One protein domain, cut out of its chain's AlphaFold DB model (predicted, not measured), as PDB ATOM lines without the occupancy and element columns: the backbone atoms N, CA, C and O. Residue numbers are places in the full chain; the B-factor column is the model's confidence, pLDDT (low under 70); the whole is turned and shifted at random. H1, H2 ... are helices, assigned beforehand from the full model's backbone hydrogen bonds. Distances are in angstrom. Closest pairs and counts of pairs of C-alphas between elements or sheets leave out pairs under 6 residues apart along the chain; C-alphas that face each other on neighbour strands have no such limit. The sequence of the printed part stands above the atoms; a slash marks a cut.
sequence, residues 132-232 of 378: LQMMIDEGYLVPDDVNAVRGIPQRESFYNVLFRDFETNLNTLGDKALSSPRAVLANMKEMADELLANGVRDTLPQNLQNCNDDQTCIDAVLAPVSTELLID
ATOM      1  N   LEU A 132     -48.448  54.381 -35.757       96.50
ATOM      2  CA  LEU A 132     -47.714  55.463 -35.094       96.50
ATOM      3  C   LEU A 132     -48.581  56.702 -34.877       96.50
ATOM      4  O   LEU A 132     -48.433  57.384 -33.864       96.50
ATOM      5  N   GLN A 133     -49.469  57.015 -35.822       95.50
ATOM      6  CA  GLN A 133     -50.366  58.148 -35.655       95.50
ATOM      7  C   GLN A 133     -51.404  57.890 -34.566       95.50
ATOM      8  O   GLN A 133     -51.676  58.797 -33.790       95.50
ATOM      9  N   MET A 134     -51.907  56.661 -34.445       95.38
ATOM     10  CA  MET A 134     -52.784  56.280 -33.340       95.38
ATOM     11  C   MET A 134     -52.071  56.452 -31.983       95.38
ATOM     12  O   MET A 134     -52.608  57.089 -31.082       95.38
ATOM     13  N   MET A 135     -50.813  56.007 -31.858       97.62
ATOM     14  CA  MET A 135     -50.013  56.218 -30.639       97.62
ATOM     15  C   MET A 135     -49.802  57.705 -30.303       97.62
ATOM     16  O   MET A 135     -49.711  58.063 -29.128       97.62
ATOM     17  N   ILE A 136     -49.708  58.577 -31.314       97.12
ATOM     18  CA  ILE A 136     -49.658  60.035 -31.117       97.12
ATOM     19  C   ILE A 136     -51.010  60.573 -30.658       97.12
ATOM     20  O   ILE A 136     -51.058  61.405 -29.753       97.12
ATOM     21  N   ASP A 137     -52.091  60.127 -31.291       94.94
ATOM     22  CA  ASP A 137     -53.439  60.622 -31.024       94.94
ATOM     23  C   ASP A 137     -53.903  60.270 -29.602       94.94
ATOM     24  O   ASP A 137     -54.518  61.109 -28.944       94.94
ATOM     25  N   GLU A 138     -53.488  59.110 -29.086       94.31
ATOM     26  CA  GLU A 138     -53.661  58.689 -27.686       94.31
ATOM     27  C   GLU A 138     -52.653  59.338 -26.710       94.31
ATOM     28  O   GLU A 138     -52.751  59.184 -25.490       94.31
ATOM     29  N   GLY A 139     -51.661  60.074 -27.222       96.75
ATOM     30  CA  GLY A 139     -50.656  60.775 -26.419       96.75
ATOM     31  C   GLY A 139     -49.554  59.889 -25.828       96.75
ATOM     32  O   GLY A 139     -48.859  60.329 -24.907       96.75
ATOM     33  N   TYR A 140     -49.373  58.667 -26.334       97.81
ATOM     34  CA  TYR A 140     -48.267  57.779 -25.947       97.81
ATOM     35  C   TYR A 140     -46.941  58.189 -26.596       97.81
ATOM     36  O   TYR A 140     -45.882  58.042 -25.992       97.81
ATOM     37  N   LEU A 141     -47.008  58.759 -27.801       97.75
ATOM     38  CA  LEU A 141     -45.884  59.383 -28.497       97.75
ATOM     39  C   LEU A 141     -46.190  60.854 -28.777       97.75
ATOM     40  O   LEU A 141     -47.349  61.253 -28.891       97.75
ATOM     41  N   VAL A 142     -45.156  61.674 -28.957       97.00
ATOM     42  CA  VAL A 142     -45.317  63.003 -29.564       97.00
ATOM     43  C   VAL A 142     -44.858  62.990 -31.026       97.00
ATOM     44  O   VAL A 142     -44.016  62.174 -31.401       97.00
ATOM     45  N   PRO A 143     -45.343  63.911 -31.885       95.19
ATOM     46  CA  PRO A 143     -44.957  63.938 -33.302       95.19
ATOM     47  C   PRO A 143     -43.441  63.956 -33.550       95.19
ATOM     48  O   PRO A 143     -42.958  63.356 -34.514       95.19
ATOM     49  N   ASP A 144     -42.683  64.615 -32.669       96.50
ATOM     50  CA  ASP A 144     -41.222  64.695 -32.750       96.50
ATOM     51  C   ASP A 144     -40.523  63.343 -32.533       96.50
ATOM     52  O   ASP A 144     -39.411  63.162 -33.035       96.50
ATOM     53  N   ASP A 145     -41.153  62.396 -31.831       96.88
ATOM     54  CA  ASP A 145     -40.565  61.083 -31.542       96.88
ATOM     55  C   ASP A 145     -40.473  60.212 -32.796       96.88
ATOM     56  O   ASP A 145     -39.558  59.407 -32.924       96.88
ATOM     57  N   VAL A 146     -41.377  60.394 -33.760       95.31
ATOM     58  CA  VAL A 146     -41.470  59.528 -34.949       95.31
ATOM     59  C   VAL A 146     -41.156  60.245 -36.261       95.31
ATOM     60  O   VAL A 146     -41.117  59.627 -37.326       95.31
ATOM     61  N   ASN A 147     -40.907  61.555 -36.219       94.25
ATOM     62  CA  ASN A 147     -40.652  62.349 -37.419       94.25
ATOM     63  C   ASN A 147     -39.467  61.800 -38.239       94.25
ATOM     64  O   ASN A 147     -39.519  61.733 -39.468       94.25
ATOM     65  N   ALA A 148     -38.411  61.347 -37.557       94.31
ATOM     66  CA  ALA A 148     -37.241  60.774 -38.210       94.31
ATOM     67  C   ALA A 148     -37.564  59.451 -38.925       94.31
ATOM     68  O   ALA A 148     -37.209  59.307 -40.095       94.31
ATOM     69  N   VAL A 149     -38.273  58.518 -38.273       94.25
ATOM     70  CA  VAL A 149     -38.625  57.218 -38.875       94.25
ATOM     71  C   VAL A 149     -39.627  57.362 -40.026       94.25
ATOM     72  O   VAL A 149     -39.510  56.668 -41.031       94.25
ATOM     73  N   ARG A 150     -40.540  58.341 -39.978       92.50
ATOM     74  CA  ARG A 150     -41.458  58.648 -41.094       92.50
ATOM     75  C   ARG A 150     -40.737  59.086 -42.377       92.50
ATOM     76  O   ARG A 150     -41.242  58.871 -43.484       92.50
ATOM     77  N   GLY A 151     -39.565  59.706 -42.229       89.88
ATOM     78  CA  GLY A 151     -38.778  60.268 -43.326       89.88
ATOM     79  C   GLY A 151     -37.751  59.325 -43.958       89.88
ATOM     80  O   GLY A 151     -37.140  59.706 -44.957       89.88
ATOM     81  N   ILE A 152     -37.520  58.127 -43.407       92.12
ATOM     82  CA  ILE A 152     -36.497  57.211 -43.936       92.12
ATOM     83  C   ILE A 152     -37.022  56.408 -45.143       92.12
ATOM     84  O   ILE A 152     -38.213  56.088 -45.191       92.12
ATOM     85  N   PRO A 153     -36.161  56.018 -46.103       90.38
ATOM     86  CA  PRO A 153     -36.577  55.165 -47.222       90.38
ATOM     87  C   PRO A 153     -37.102  53.793 -46.775       90.38
ATOM     88  O   PRO A 153     -38.056  53.279 -47.347       90.38
ATOM     89  N   GLN A 154     -36.542  53.234 -45.698       93.56
ATOM     90  CA  GLN A 154     -36.872  51.908 -45.160       93.56
ATOM     91  C   GLN A 154     -38.139  51.886 -44.282       93.56
ATOM     92  O   GLN A 154     -38.390  50.913 -43.570       93.56
ATOM     93  N   ARG A 155     -38.945  52.957 -44.300       92.38
ATOM     94  CA  ARG A 155     -40.123  53.094 -43.429       92.38
ATOM     95  C   ARG A 155     -41.140  51.966 -43.606       92.38
ATOM     96  O   ARG A 155     -41.789  51.600 -42.639       92.38
ATOM     97  N   GLU A 156     -41.279  51.407 -44.810       90.62
ATOM     98  CA  GLU A 156     -42.227  50.312 -45.061       90.62
ATOM     99  C   GLU A 156     -41.837  49.048 -44.293       90.62
ATOM    100  O   GLU A 156     -42.683  48.450 -43.641       90.62
ATOM    101  N   SER A 157     -40.551  48.681 -44.277       94.06
ATOM    102  CA  SER A 157     -40.068  47.550 -43.475       94.06
ATOM    103  C   SER A 157     -40.298  47.777 -41.982       94.06
ATOM    104  O   SER A 157     -40.703  46.852 -41.283       94.06
ATOM    105  N   PHE A 158     -40.083  49.006 -41.506       96.38
ATOM    106  CA  PHE A 158     -40.373  49.380 -40.122       96.38
ATOM    107  C   PHE A 158     -41.865  49.218 -39.791       96.38
ATOM    108  O   PHE A 158     -42.199  48.553 -38.816       96.38
ATOM    109  N   TYR A 159     -42.761  49.756 -40.624       95.62
ATOM    110  CA  TYR A 159     -44.203  49.620 -40.413       95.62
ATOM    111  C   TYR A 159     -44.686  48.169 -40.501       95.62
ATOM    112  O   TYR A 159     -45.547  47.782 -39.721       95.62
ATOM    113  N   ASN A 160     -44.117  47.353 -41.392       94.38
ATOM    114  CA  ASN A 160     -44.465  45.935 -41.492       94.38
ATOM    115  C   ASN A 160     -44.120  45.172 -40.208       94.38
ATOM    116  O   ASN A 160     -44.904  44.341 -39.757       94.38
ATOM    117  N   VAL A 161     -42.954  45.455 -39.615       96.94
ATOM    118  CA  VAL A 161     -42.566  44.896 -38.313       96.94
ATOM    119  C   VAL A 161     -43.520  45.381 -37.229       96.94
ATOM    120  O   VAL A 161     -44.071  44.564 -36.503       96.94
ATOM    121  N   LEU A 162     -43.785  46.688 -37.186       97.56
ATOM    122  CA  LEU A 162     -44.678  47.291 -36.203       97.56
ATOM    123  C   LEU A 162     -46.090  46.686 -36.254       97.56
ATOM    124  O   LEU A 162     -46.643  46.329 -35.223       97.56
ATOM    125  N   PHE A 163     -46.662  46.536 -37.448       96.31
ATOM    126  CA  PHE A 163     -48.002  45.984 -37.631       96.31
ATOM    127  C   PHE A 163     -48.074  44.495 -37.273       96.31
ATOM    128  O   PHE A 163     -48.954  44.083 -36.524       96.31
ATOM    129  N   ARG A 164     -47.105  43.691 -37.726       97.19
ATOM    130  CA  ARG A 164     -47.027  42.265 -37.377       97.19
ATOM    131  C   ARG A 164     -46.897  42.049 -35.865       97.19
ATOM    132  O   ARG A 164     -47.528  41.151 -35.303       97.19
ATOM    133  N   ASP A 165     -46.049  42.836 -35.209       98.38
ATOM    134  CA  ASP A 165     -45.814  42.700 -33.771       98.38
ATOM    135  C   ASP A 165     -47.048  43.174 -32.988       98.38
ATOM    136  O   ASP A 165     -47.457  42.509 -32.039       98.38
ATOM    137  N   PHE A 166     -47.736  44.218 -33.470       97.62
ATOM    138  CA  PHE A 166     -49.039  44.633 -32.950       97.62
ATOM    139  C   PHE A 166     -50.063  43.482 -32.971       97.62
ATOM    140  O   PHE A 166     -50.671  43.195 -31.940       97.62
ATOM    141  N   GLU A 167     -50.235  42.781 -34.095       96.19
ATOM    142  CA  GLU A 167     -51.161  41.637 -34.189       96.19
ATOM    143  C   GLU A 167     -50.753  40.475 -33.278       96.19
ATOM    144  O   GLU A 167     -51.595  39.851 -32.626       96.19
ATOM    145  N   THR A 168     -49.449  40.206 -33.187       96.88
ATOM    146  CA  THR A 168     -48.909  39.169 -32.297       96.88
ATOM    147  C   THR A 168     -49.248  39.481 -30.840       96.88
ATOM    148  O   THR A 168     -49.755  38.619 -30.121       96.88
ATOM    149  N   ASN A 169     -49.070  40.733 -30.431       97.44
ATOM    150  CA  ASN A 169     -49.392  41.205 -29.092       97.44
ATOM    151  C   ASN A 169     -50.889  41.130 -28.780       97.44
ATOM    152  O   ASN A 169     -51.256  40.789 -27.655       97.44
ATOM    153  N   LEU A 170     -51.771  41.381 -29.757       95.62
ATOM    154  CA  LEU A 170     -53.213  41.187 -29.562       95.62
ATOM    155  C   LEU A 170     -53.552  39.734 -29.210       95.62
ATOM    156  O   LEU A 170     -54.425  39.503 -28.373       95.62
ATOM    157  N   ASN A 171     -52.853  38.757 -29.793       95.19
ATOM    158  CA  ASN A 171     -53.024  37.354 -29.414       95.19
ATOM    159  C   ASN A 171     -52.513  37.080 -27.997       95.19
ATOM    160  O   ASN A 171     -53.230  36.455 -27.218       95.19
ATOM    161  N   THR A 172     -51.330  37.588 -27.638       95.62
ATOM    162  CA  THR A 172     -50.778  37.437 -26.281       95.62
ATOM    163  C   THR A 172     -51.718  38.015 -25.220       95.62
ATOM    164  O   THR A 172     -51.990  37.379 -24.202       95.62
ATOM    165  N   LEU A 173     -52.264  39.210 -25.457       94.75
ATOM    166  CA  LEU A 173     -53.232  39.834 -24.553       94.75
ATOM    167  C   LEU A 173     -54.566  39.076 -24.541       94.75
ATOM    168  O   LEU A 173     -55.152  38.869 -23.475       94.75
ATOM    169  N   GLY A 174     -55.016  38.591 -25.699       91.44
ATOM    170  CA  GLY A 174     -56.212  37.766 -25.812       91.44
ATOM    171  C   GLY A 174     -56.127  36.471 -25.000       91.44
ATOM    172  O   GLY A 174     -57.091  36.127 -24.315       91.44
ATOM    173  N   ASP A 175     -54.958  35.822 -24.964       91.25
ATOM    174  CA  ASP A 175     -54.683  34.645 -24.123       91.25
ATOM    175  C   ASP A 175     -54.812  34.955 -22.616       91.25
ATOM    176  O   ASP A 175     -55.073  34.060 -21.806       91.25
ATOM    177  N   LYS A 176     -54.683  36.231 -22.222       89.88
ATOM    178  CA  LYS A 176     -54.951  36.740 -20.863       89.88
ATOM    179  C   LYS A 176     -56.377  37.243 -20.667       89.88
ATOM    180  O   LYS A 176     -56.647  37.928 -19.688       89.88
ATOM    181  N   ALA A 177     -57.294  36.924 -21.576       84.00
ATOM    182  CA  ALA A 177     -58.657  37.443 -21.580       84.00
ATOM    183  C   ALA A 177     -58.740  38.978 -21.669       84.00
ATOM    184  O   ALA A 177     -59.773  39.547 -21.334       84.00
ATOM    185  N   LEU A 178     -57.691  39.651 -22.159       85.75
ATOM    186  CA  LEU A 178     -57.769  41.036 -22.614       85.75
ATOM    187  C   LEU A 178     -58.038  41.029 -24.102       85.75
ATOM    188  O   LEU A 178     -57.139  40.974 -24.934       85.75
ATOM    189  N   SER A 179     -59.311  41.061 -24.439       68.44
ATOM    190  CA  SER A 179     -59.734  40.947 -25.818       68.44
ATOM    191  C   SER A 179     -60.843  41.988 -26.006       68.44
ATOM    192  O   SER A 179     -61.901  41.863 -25.402       68.44
ATOM    193  N   SER A 180     -60.534  43.125 -26.651       70.69
ATOM    194  CA  SER A 180     -61.430  44.288 -26.891       70.69
ATOM    195  C   SER A 180     -60.632  45.483 -27.463       70.69
ATOM    196  O   SER A 180     -59.398  45.413 -27.502       70.69
ATOM    197  N   PRO A 181     -61.272  46.636 -27.775       80.69
ATOM    198  CA  PRO A 181     -60.567  47.913 -27.944       80.69
ATOM    199  C   PRO A 181     -59.591  48.259 -26.804       80.69
ATOM    200  O   PRO A 181     -58.589  48.931 -27.029       80.69
ATOM    201  N   ARG A 182     -59.795  47.746 -25.582       82.44
ATOM    202  CA  ARG A 182     -58.855  47.951 -24.464       82.44
ATOM    203  C   ARG A 182     -57.523  47.234 -24.694       82.44
ATOM    204  O   ARG A 182     -56.489  47.765 -24.304       82.44
ATOM    205  N   ALA A 183     -57.537  46.068 -25.344       89.56
ATOM    206  CA  ALA A 183     -56.314  45.361 -25.724       89.56
ATOM    207  C   ALA A 183     -55.527  46.155 -26.772       89.56
ATOM    208  O   ALA A 183     -54.310  46.253 -26.665       89.56
ATOM    209  N   VAL A 184     -56.224  46.796 -27.719       92.81
ATOM    210  CA  VAL A 184     -55.611  47.717 -28.687       92.81
ATOM    211  C   VAL A 184     -54.912  48.860 -27.956       92.81
ATOM    212  O   VAL A 184     -53.719  49.057 -28.158       92.81
ATOM    213  N   LEU A 185     -55.607  49.567 -27.059       92.12
ATOM    214  CA  LEU A 185     -55.021  50.696 -26.325       92.12
ATOM    215  C   LEU A 185     -53.823  50.283 -25.458       92.12
ATOM    216  O   LEU A 185     -52.804  50.969 -25.448       92.12
ATOM    217  N   ALA A 186     -53.937  49.167 -24.734       93.88
ATOM    218  CA  ALA A 186     -52.861  48.670 -23.886       93.88
ATOM    219  C   ALA A 186     -51.626  48.261 -24.701       93.88
ATOM    220  O   ALA A 186     -50.514  48.645 -24.351       93.88
ATOM    221  N   ASN A 187     -51.834  47.557 -25.815       96.31
ATOM    222  CA  ASN A 187     -50.777  47.179 -26.749       96.31
ATOM    223  C   ASN A 187     -50.080  48.410 -27.345       96.31
ATOM    224  O   ASN A 187     -48.859  48.500 -27.344       96.31
ATOM    225  N   MET A 188     -50.857  49.403 -27.785       96.56
ATOM    226  CA  MET A 188     -50.326  50.647 -28.351       96.56
ATOM    227  C   MET A 188     -49.459  51.410 -27.360       96.56
ATOM    228  O   MET A 188     -48.420  51.945 -27.739       96.56
ATOM    229  N   LYS A 189     -49.871  51.441 -26.090       97.19
ATOM    230  CA  LYS A 189     -49.076  52.051 -25.033       97.19
ATOM    231  C   LYS A 189     -47.750  51.306 -24.832       97.19
ATOM    232  O   LYS A 189     -46.712  51.957 -24.780       97.19
ATOM    233  N   GLU A 190     -47.794  49.981 -24.722       97.94
ATOM    234  CA  GLU A 190     -46.602  49.157 -24.487       97.94
ATOM    235  C   GLU A 190     -45.596  49.299 -25.632       97.94
ATOM    236  O   GLU A 190     -44.450  49.689 -25.434       97.94
ATOM    237  N   MET A 191     -46.066  49.126 -26.868       98.31
ATOM    238  CA  MET A 191     -45.234  49.297 -28.054       98.31
ATOM    239  C   MET A 191     -44.654  50.714 -28.164       98.31
ATOM    240  O   MET A 191     -43.527  50.876 -28.622       98.31
ATOM    241  N   ALA A 192     -45.393  51.755 -27.764       98.44
ATOM    242  CA  ALA A 192     -44.881  53.123 -27.759       98.44
ATOM    243  C   ALA A 192     -43.736  53.313 -26.748       98.44
ATOM    244  O   ALA A 192     -42.714  53.911 -27.099       98.44
ATOM    245  N   ASP A 193     -43.882  52.786 -25.529       98.25
ATOM    246  CA  ASP A 193     -42.832  52.828 -24.507       98.25
ATOM    247  C   ASP A 193     -41.567  52.101 -25.001       98.25
ATOM    248  O   ASP A 193     -40.457  52.642 -24.907       98.25
ATOM    249  N   GLU A 194     -41.739  50.942 -25.637       98.19
ATOM    250  CA  GLU A 194     -40.642  50.153 -26.197       98.19
ATOM    251  C   GLU A 194     -39.970  50.824 -27.400       98.19
ATOM    252  O   GLU A 194     -38.741  50.859 -27.506       98.19
ATOM    253  N   LEU A 195     -40.738  51.462 -28.287       98.19
ATOM    254  CA  LEU A 195     -40.182  52.271 -29.375       98.19
ATOM    255  C   LEU A 195     -39.309  53.417 -28.843       98.19
ATOM    256  O   LEU A 195     -38.228  53.681 -29.386       98.19
ATOM    257  N   LEU A 196     -39.753  54.100 -27.784       98.19
ATOM    258  CA  LEU A 196     -38.979  55.161 -27.141       98.19
ATOM    259  C   LEU A 196     -37.689  54.612 -26.522       98.19
ATOM    260  O   LEU A 196     -36.617  55.182 -26.750       98.19
ATOM    261  N   ALA A 197     -37.772  53.494 -25.793       97.56
ATOM    262  CA  ALA A 197     -36.617  52.825 -25.194       97.56
ATOM    263  C   ALA A 197     -35.592  52.376 -26.249       97.56
ATOM    264  O   ALA A 197     -34.380  52.472 -26.033       97.56
ATOM    265  N   ASN A 198     -36.076  51.985 -27.430       96.94
ATOM    266  CA  ASN A 198     -35.272  51.532 -28.561       96.94
ATOM    267  C   ASN A 198     -34.883  52.656 -29.542       96.94
ATOM    268  O   ASN A 198     -34.378  52.403 -30.641       96.94
ATOM    269  N   GLY A 199     -35.043  53.920 -29.138       96.88
ATOM    270  CA  GLY A 199     -34.480  55.068 -29.846       96.88
ATOM    271  C   GLY A 199     -35.149  55.364 -31.188       96.88
ATOM    272  O   GLY A 199     -34.460  55.764 -32.131       96.88
ATOM    273  N   VAL A 200     -36.476  55.193 -31.283       97.44
ATOM    274  CA  VAL A 200     -37.285  55.530 -32.477       97.44
ATOM    275  C   VAL A 200     -37.058  56.966 -32.972       97.44
ATOM    276  O   VAL A 200     -37.107  57.234 -34.175       97.44
ATOM    277  N   ARG A 201     -36.715  57.875 -32.053       96.06
ATOM    278  CA  ARG A 201     -36.459  59.291 -32.329       96.06
ATOM    279  C   ARG A 201     -35.175  59.549 -33.106       96.06
ATOM    280  O   ARG A 201     -35.102  60.497 -33.888       96.06
ATOM    281  N   ASP A 202     -34.138  58.764 -32.857       94.44
ATOM    282  CA  ASP A 202     -32.775  59.110 -33.248       94.44
ATOM    283  C   ASP A 202     -31.937  57.899 -33.658       94.44
ATOM    284  O   ASP A 202     -31.512  57.824 -34.813       94.44
ATOM    285  N   THR A 203     -31.690  56.955 -32.755       96.56
ATOM    286  CA  THR A 203     -30.736  55.859 -33.006       96.56
ATOM    287  C   THR A 203     -31.251  54.872 -34.055       96.56
ATOM    288  O   THR A 203     -30.527  54.526 -34.993       96.56
ATOM    289  N   LEU A 204     -32.511  54.453 -33.941       97.06
ATOM    290  CA  LEU A 204     -33.138  53.518 -34.871       97.06
ATOM    291  C   LEU A 204     -33.171  54.043 -36.321       97.06
ATOM    292  O   LEU A 204     -32.640  53.361 -37.203       97.06
ATOM    293  N   PRO A 205     -33.707  55.248 -36.617       96.94
ATOM    294  CA  PRO A 205     -33.755  55.750 -37.989       96.94
ATOM    295  C   PRO A 205     -32.361  55.960 -38.595       96.94
ATOM    296  O   PRO A 205     -32.183  55.716 -39.787       96.94
ATOM    297  N   GLN A 206     -31.352  56.349 -37.804       96.56
ATOM    298  CA  GLN A 206     -29.966  56.449 -38.288       96.56
ATOM    299  C   GLN A 206     -29.404  55.084 -38.696       96.56
ATOM    300  O   GLN A 206     -28.791  54.960 -39.757       96.56
ATOM    301  N   ASN A 207     -29.628  54.053 -37.880       96.94
ATOM    302  CA  ASN A 207     -29.179  52.698 -38.184       96.94
ATOM    303  C   ASN A 207     -29.838  52.159 -39.460       96.94
ATOM    304  O   ASN A 207     -29.147  51.589 -40.301       96.94
ATOM    305  N   LEU A 208     -31.135  52.413 -39.645       96.69
ATOM    306  CA  LEU A 208     -31.862  52.015 -40.852       96.69
ATOM    307  C   LEU A 208     -31.371  52.751 -42.104       96.69
ATOM    308  O   LEU A 208     -31.124  52.118 -43.129       96.69
ATOM    309  N   GLN A 209     -31.140  54.066 -42.021       95.00
ATOM    310  CA  GLN A 209     -30.596  54.842 -43.144       95.00
ATOM    311  C   GLN A 209     -29.217  54.337 -43.590       95.00
ATOM    312  O   GLN A 209     -28.909  54.345 -44.783       95.00
ATOM    313  N   ASN A 210     -28.395  53.853 -42.655       96.19
ATOM    314  CA  ASN A 210     -27.068  53.318 -42.960       96.19
ATOM    315  C   ASN A 210     -27.106  52.005 -43.762       96.19
ATOM    316  O   ASN A 210     -26.089  51.636 -44.355       96.19
ATOM    317  N   CYS A 211     -28.253  51.323 -43.827       96.38
ATOM    318  CA  CYS A 211     -28.396  50.083 -44.583       96.38
ATOM    319  C   CYS A 211     -28.475  50.285 -46.104       96.38
ATOM    320  O   CYS A 211     -28.260  49.320 -46.827       96.38
ATOM    321  N   ASN A 212     -28.720  51.502 -46.613       89.31
ATOM    322  CA  ASN A 212     -28.785  51.801 -48.058       89.31
ATOM    323  C   ASN A 212     -29.618  50.772 -48.867       89.31
ATOM    324  O   ASN A 212     -29.167  50.291 -49.906       89.31
ATOM    325  N   ASP A 213     -30.802  50.419 -48.358       89.19
ATOM    326  CA  ASP A 213     -31.744  49.442 -48.939       89.19
ATOM    327  C   ASP A 213     -31.286  47.964 -48.932       89.19
ATOM    328  O   ASP A 213     -31.934  47.106 -49.532       89.19
ATOM    329  N   ASP A 214     -30.203  47.619 -48.226       96.81
ATOM    330  CA  ASP A 214     -29.836  46.221 -47.970       96.81
ATOM    331  C   ASP A 214     -30.827  45.575 -46.988       96.81
ATOM    332  O   ASP A 214     -30.766  45.812 -45.780       96.81
ATOM    333  N   GLN A 215     -31.714  44.716 -47.504       96.06
ATOM    334  CA  GLN A 215     -32.732  44.033 -46.702       96.06
ATOM    335  C   GLN A 215     -32.139  43.210 -45.552       96.06
ATOM    336  O   GLN A 215     -32.703  43.198 -44.466       96.06
ATOM    337  N   THR A 216     -30.972  42.580 -45.736       97.75
ATOM    338  CA  THR A 216     -30.346  41.789 -44.660       97.75
ATOM    339  C   THR A 216     -29.889  42.697 -43.520       97.75
ATOM    340  O   THR A 216     -30.002  42.336 -42.350       97.75
ATOM    341  N   CYS A 217     -29.386  43.888 -43.852       98.25
ATOM    342  CA  CYS A 217     -29.044  44.905 -42.862       98.25
ATOM    343  C   CYS A 217     -30.297  45.439 -42.159       98.25
ATOM    344  O   CYS A 217     -30.313  45.513 -40.933       98.25
ATOM    345  N   ILE A 218     -31.351  45.762 -42.917       98.00
ATOM    346  CA  ILE A 218     -32.623  46.264 -42.378       98.00
ATOM    347  C   ILE A 218     -33.216  45.256 -41.394       98.00
ATOM    348  O   ILE A 218     -33.528  45.620 -40.261       98.00
ATOM    349  N   ASP A 219     -33.290  43.984 -41.785       97.56
ATOM    350  CA  ASP A 219     -33.800  42.906 -40.940       97.56
ATOM    351  C   ASP A 219     -32.956  42.750 -39.669       97.56
ATOM    352  O   ASP A 219     -33.501  42.594 -38.579       97.56
ATOM    353  N   ALA A 220     -31.627  42.852 -39.774       98.06
ATOM    354  CA  ALA A 220     -30.736  42.777 -38.618       98.06
ATOM    355  C   ALA A 220     -30.893  43.964 -37.649       98.06
ATOM    356  O   ALA A 220     -30.657  43.798 -36.453       98.06
ATOM    357  N   VAL A 221     -31.281  45.145 -38.143       98.00
ATOM    358  CA  VAL A 221     -31.577  46.325 -37.312       98.00
ATOM    359  C   VAL A 221     -32.962  46.219 -36.669       98.00
ATOM    360  O   VAL A 221     -33.105  46.566 -35.500       98.00
ATOM    361  N   LEU A 222     -33.970  45.735 -37.400       98.12
ATOM    362  CA  LEU A 222     -35.351  45.655 -36.909       98.12
ATOM    363  C   LEU A 222     -35.620  44.434 -36.023       98.12
ATOM    364  O   LEU A 222     -36.469  44.518 -35.147       98.12
ATOM    365  N   ALA A 223     -34.912  43.317 -36.206       98.12
ATOM    366  CA  ALA A 223     -35.094  42.108 -35.400       98.12
ATOM    367  C   ALA A 223     -34.960  42.322 -33.875       98.12
ATOM    368  O   ALA A 223     -35.831  41.841 -33.149       98.12
ATOM    369  N   PRO A 224     -33.927  43.019 -33.353       97.44
ATOM    370  CA  PRO A 224     -33.855  43.289 -31.920       97.44
ATOM    371  C   PRO A 224     -34.991  44.203 -31.454       97.44
ATOM    372  O   PRO A 224     -35.613  43.889 -30.454       97.44
ATOM    373  N   VAL A 225     -35.330  45.257 -32.208       97.44
ATOM    374  CA  VAL A 225     -36.460  46.145 -31.866       97.44
ATOM    375  C   VAL A 225     -37.761  45.355 -31.793       97.44
ATOM    376  O   VAL A 225     -38.491  45.464 -30.825       97.44
ATOM    377  N   SER A 226     -38.011  44.505 -32.785       98.12
ATOM    378  CA  SER A 226     -39.169  43.617 -32.819       98.12
ATOM    379  C   SER A 226     -39.245  42.697 -31.604       98.12
ATOM    380  O   SER A 226     -40.323  42.462 -31.082       98.12
ATOM    381  N   THR A 227     -38.103  42.191 -31.132       98.00
ATOM    382  CA  THR A 227     -38.069  41.328 -29.942       98.00
ATOM    383  C   THR A 227     -38.533  42.075 -28.695       98.00
ATOM    384  O   THR A 227     -39.246  41.481 -27.899       98.00
ATOM    385  N   GLU A 228     -38.159  43.348 -28.551       97.75
ATOM    386  CA  GLU A 228     -38.590  44.186 -27.423       97.75
ATOM    387  C   GLU A 228     -40.039  44.679 -27.591       97.75
ATOM    388  O   GLU A 228     -40.750  44.822 -26.614       97.75
ATOM    389  N   LEU A 229     -40.528  44.890 -28.822       97.88
ATOM    390  CA  LEU A 229     -41.928  45.280 -29.060       97.88
ATOM    391  C   LEU A 229     -42.941  44.175 -28.731       97.88
ATOM    392  O   LEU A 229     -44.135  44.464 -28.619       97.88
ATOM    393  N   LEU A 230     -42.502  42.916 -28.676       98.50
ATOM    394  CA  LEU A 230     -43.376  41.786 -28.403       98.50
ATOM    395  C   LEU A 230     -43.651  41.670 -26.905       98.50
ATOM    396  O   LEU A 230     -42.734  41.422 -26.131       98.50
ATOM    397  N   ILE A 231     -44.932  41.730 -26.543       98.00
ATOM    398  CA  ILE A 231     -45.390  41.581 -25.163       98.00
ATOM    399  C   ILE A 231     -45.049  40.182 -24.664       98.00
ATOM    400  O   ILE A 231     -45.507  39.174 -25.220       98.00
ATOM    401  N   ASP A 232     -44.294  40.123 -23.575       96.38
ATOM    402  CA  ASP A 232     -43.945  38.888 -22.898       96.38
ATOM    403  C   ASP A 232     -44.999  38.451 -21.855       96.38
ATOM    404  O   ASP A 232     -46.042  39.072 -21.610       96.38
TER     405      ASP A 232
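What this domain is: This is residues 132 to 232 of the 378 residues of the protein "Chitinase" of uncultured Sulfurovum sp (UniProt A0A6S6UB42). H3 and H4, two long helices, fold back as a V, and H6 packs on both toward the open end. H5 makes a hairpin with H6, and H1 packs on H4. The 101 printed residues have six named helices, H1 to H6, no named strand: all helix, compact, radius of gyration of the C-alphas 13.5 A, spans 42 by 27 by 19 A.

Where its parts are: H1 is residues 132 to 137, from C-alpha 132 (-47.714, 55.463, -35.094). H2 is 143 to 150, H3 155 to 175, 30.4 A, H4 181 to 197, 24.6 A, H5 203 to 209, H6 215 to 229, to C-alpha 229 (-41.928, 45.280, -29.060).

How they stand to each other: H4 touches H3, a steep tilt of 50 degrees, closest C-alphas Leu 173 and Ala 183, 6.4 A. H6 touches H4, closest C-alphas Met 191 and Leu 229, 5.3 A. H2 only just touches H5, 3 C-alpha pairs within 8 A. O i to N i+4 pairs are within hydrogen-bond range throughout H1, H3, H4 and H5, 2 of 4 in H2, 9 of 11 in H6.

The domain as a whole: The printed part has no cut; residue 179 is under 70 pLDDT.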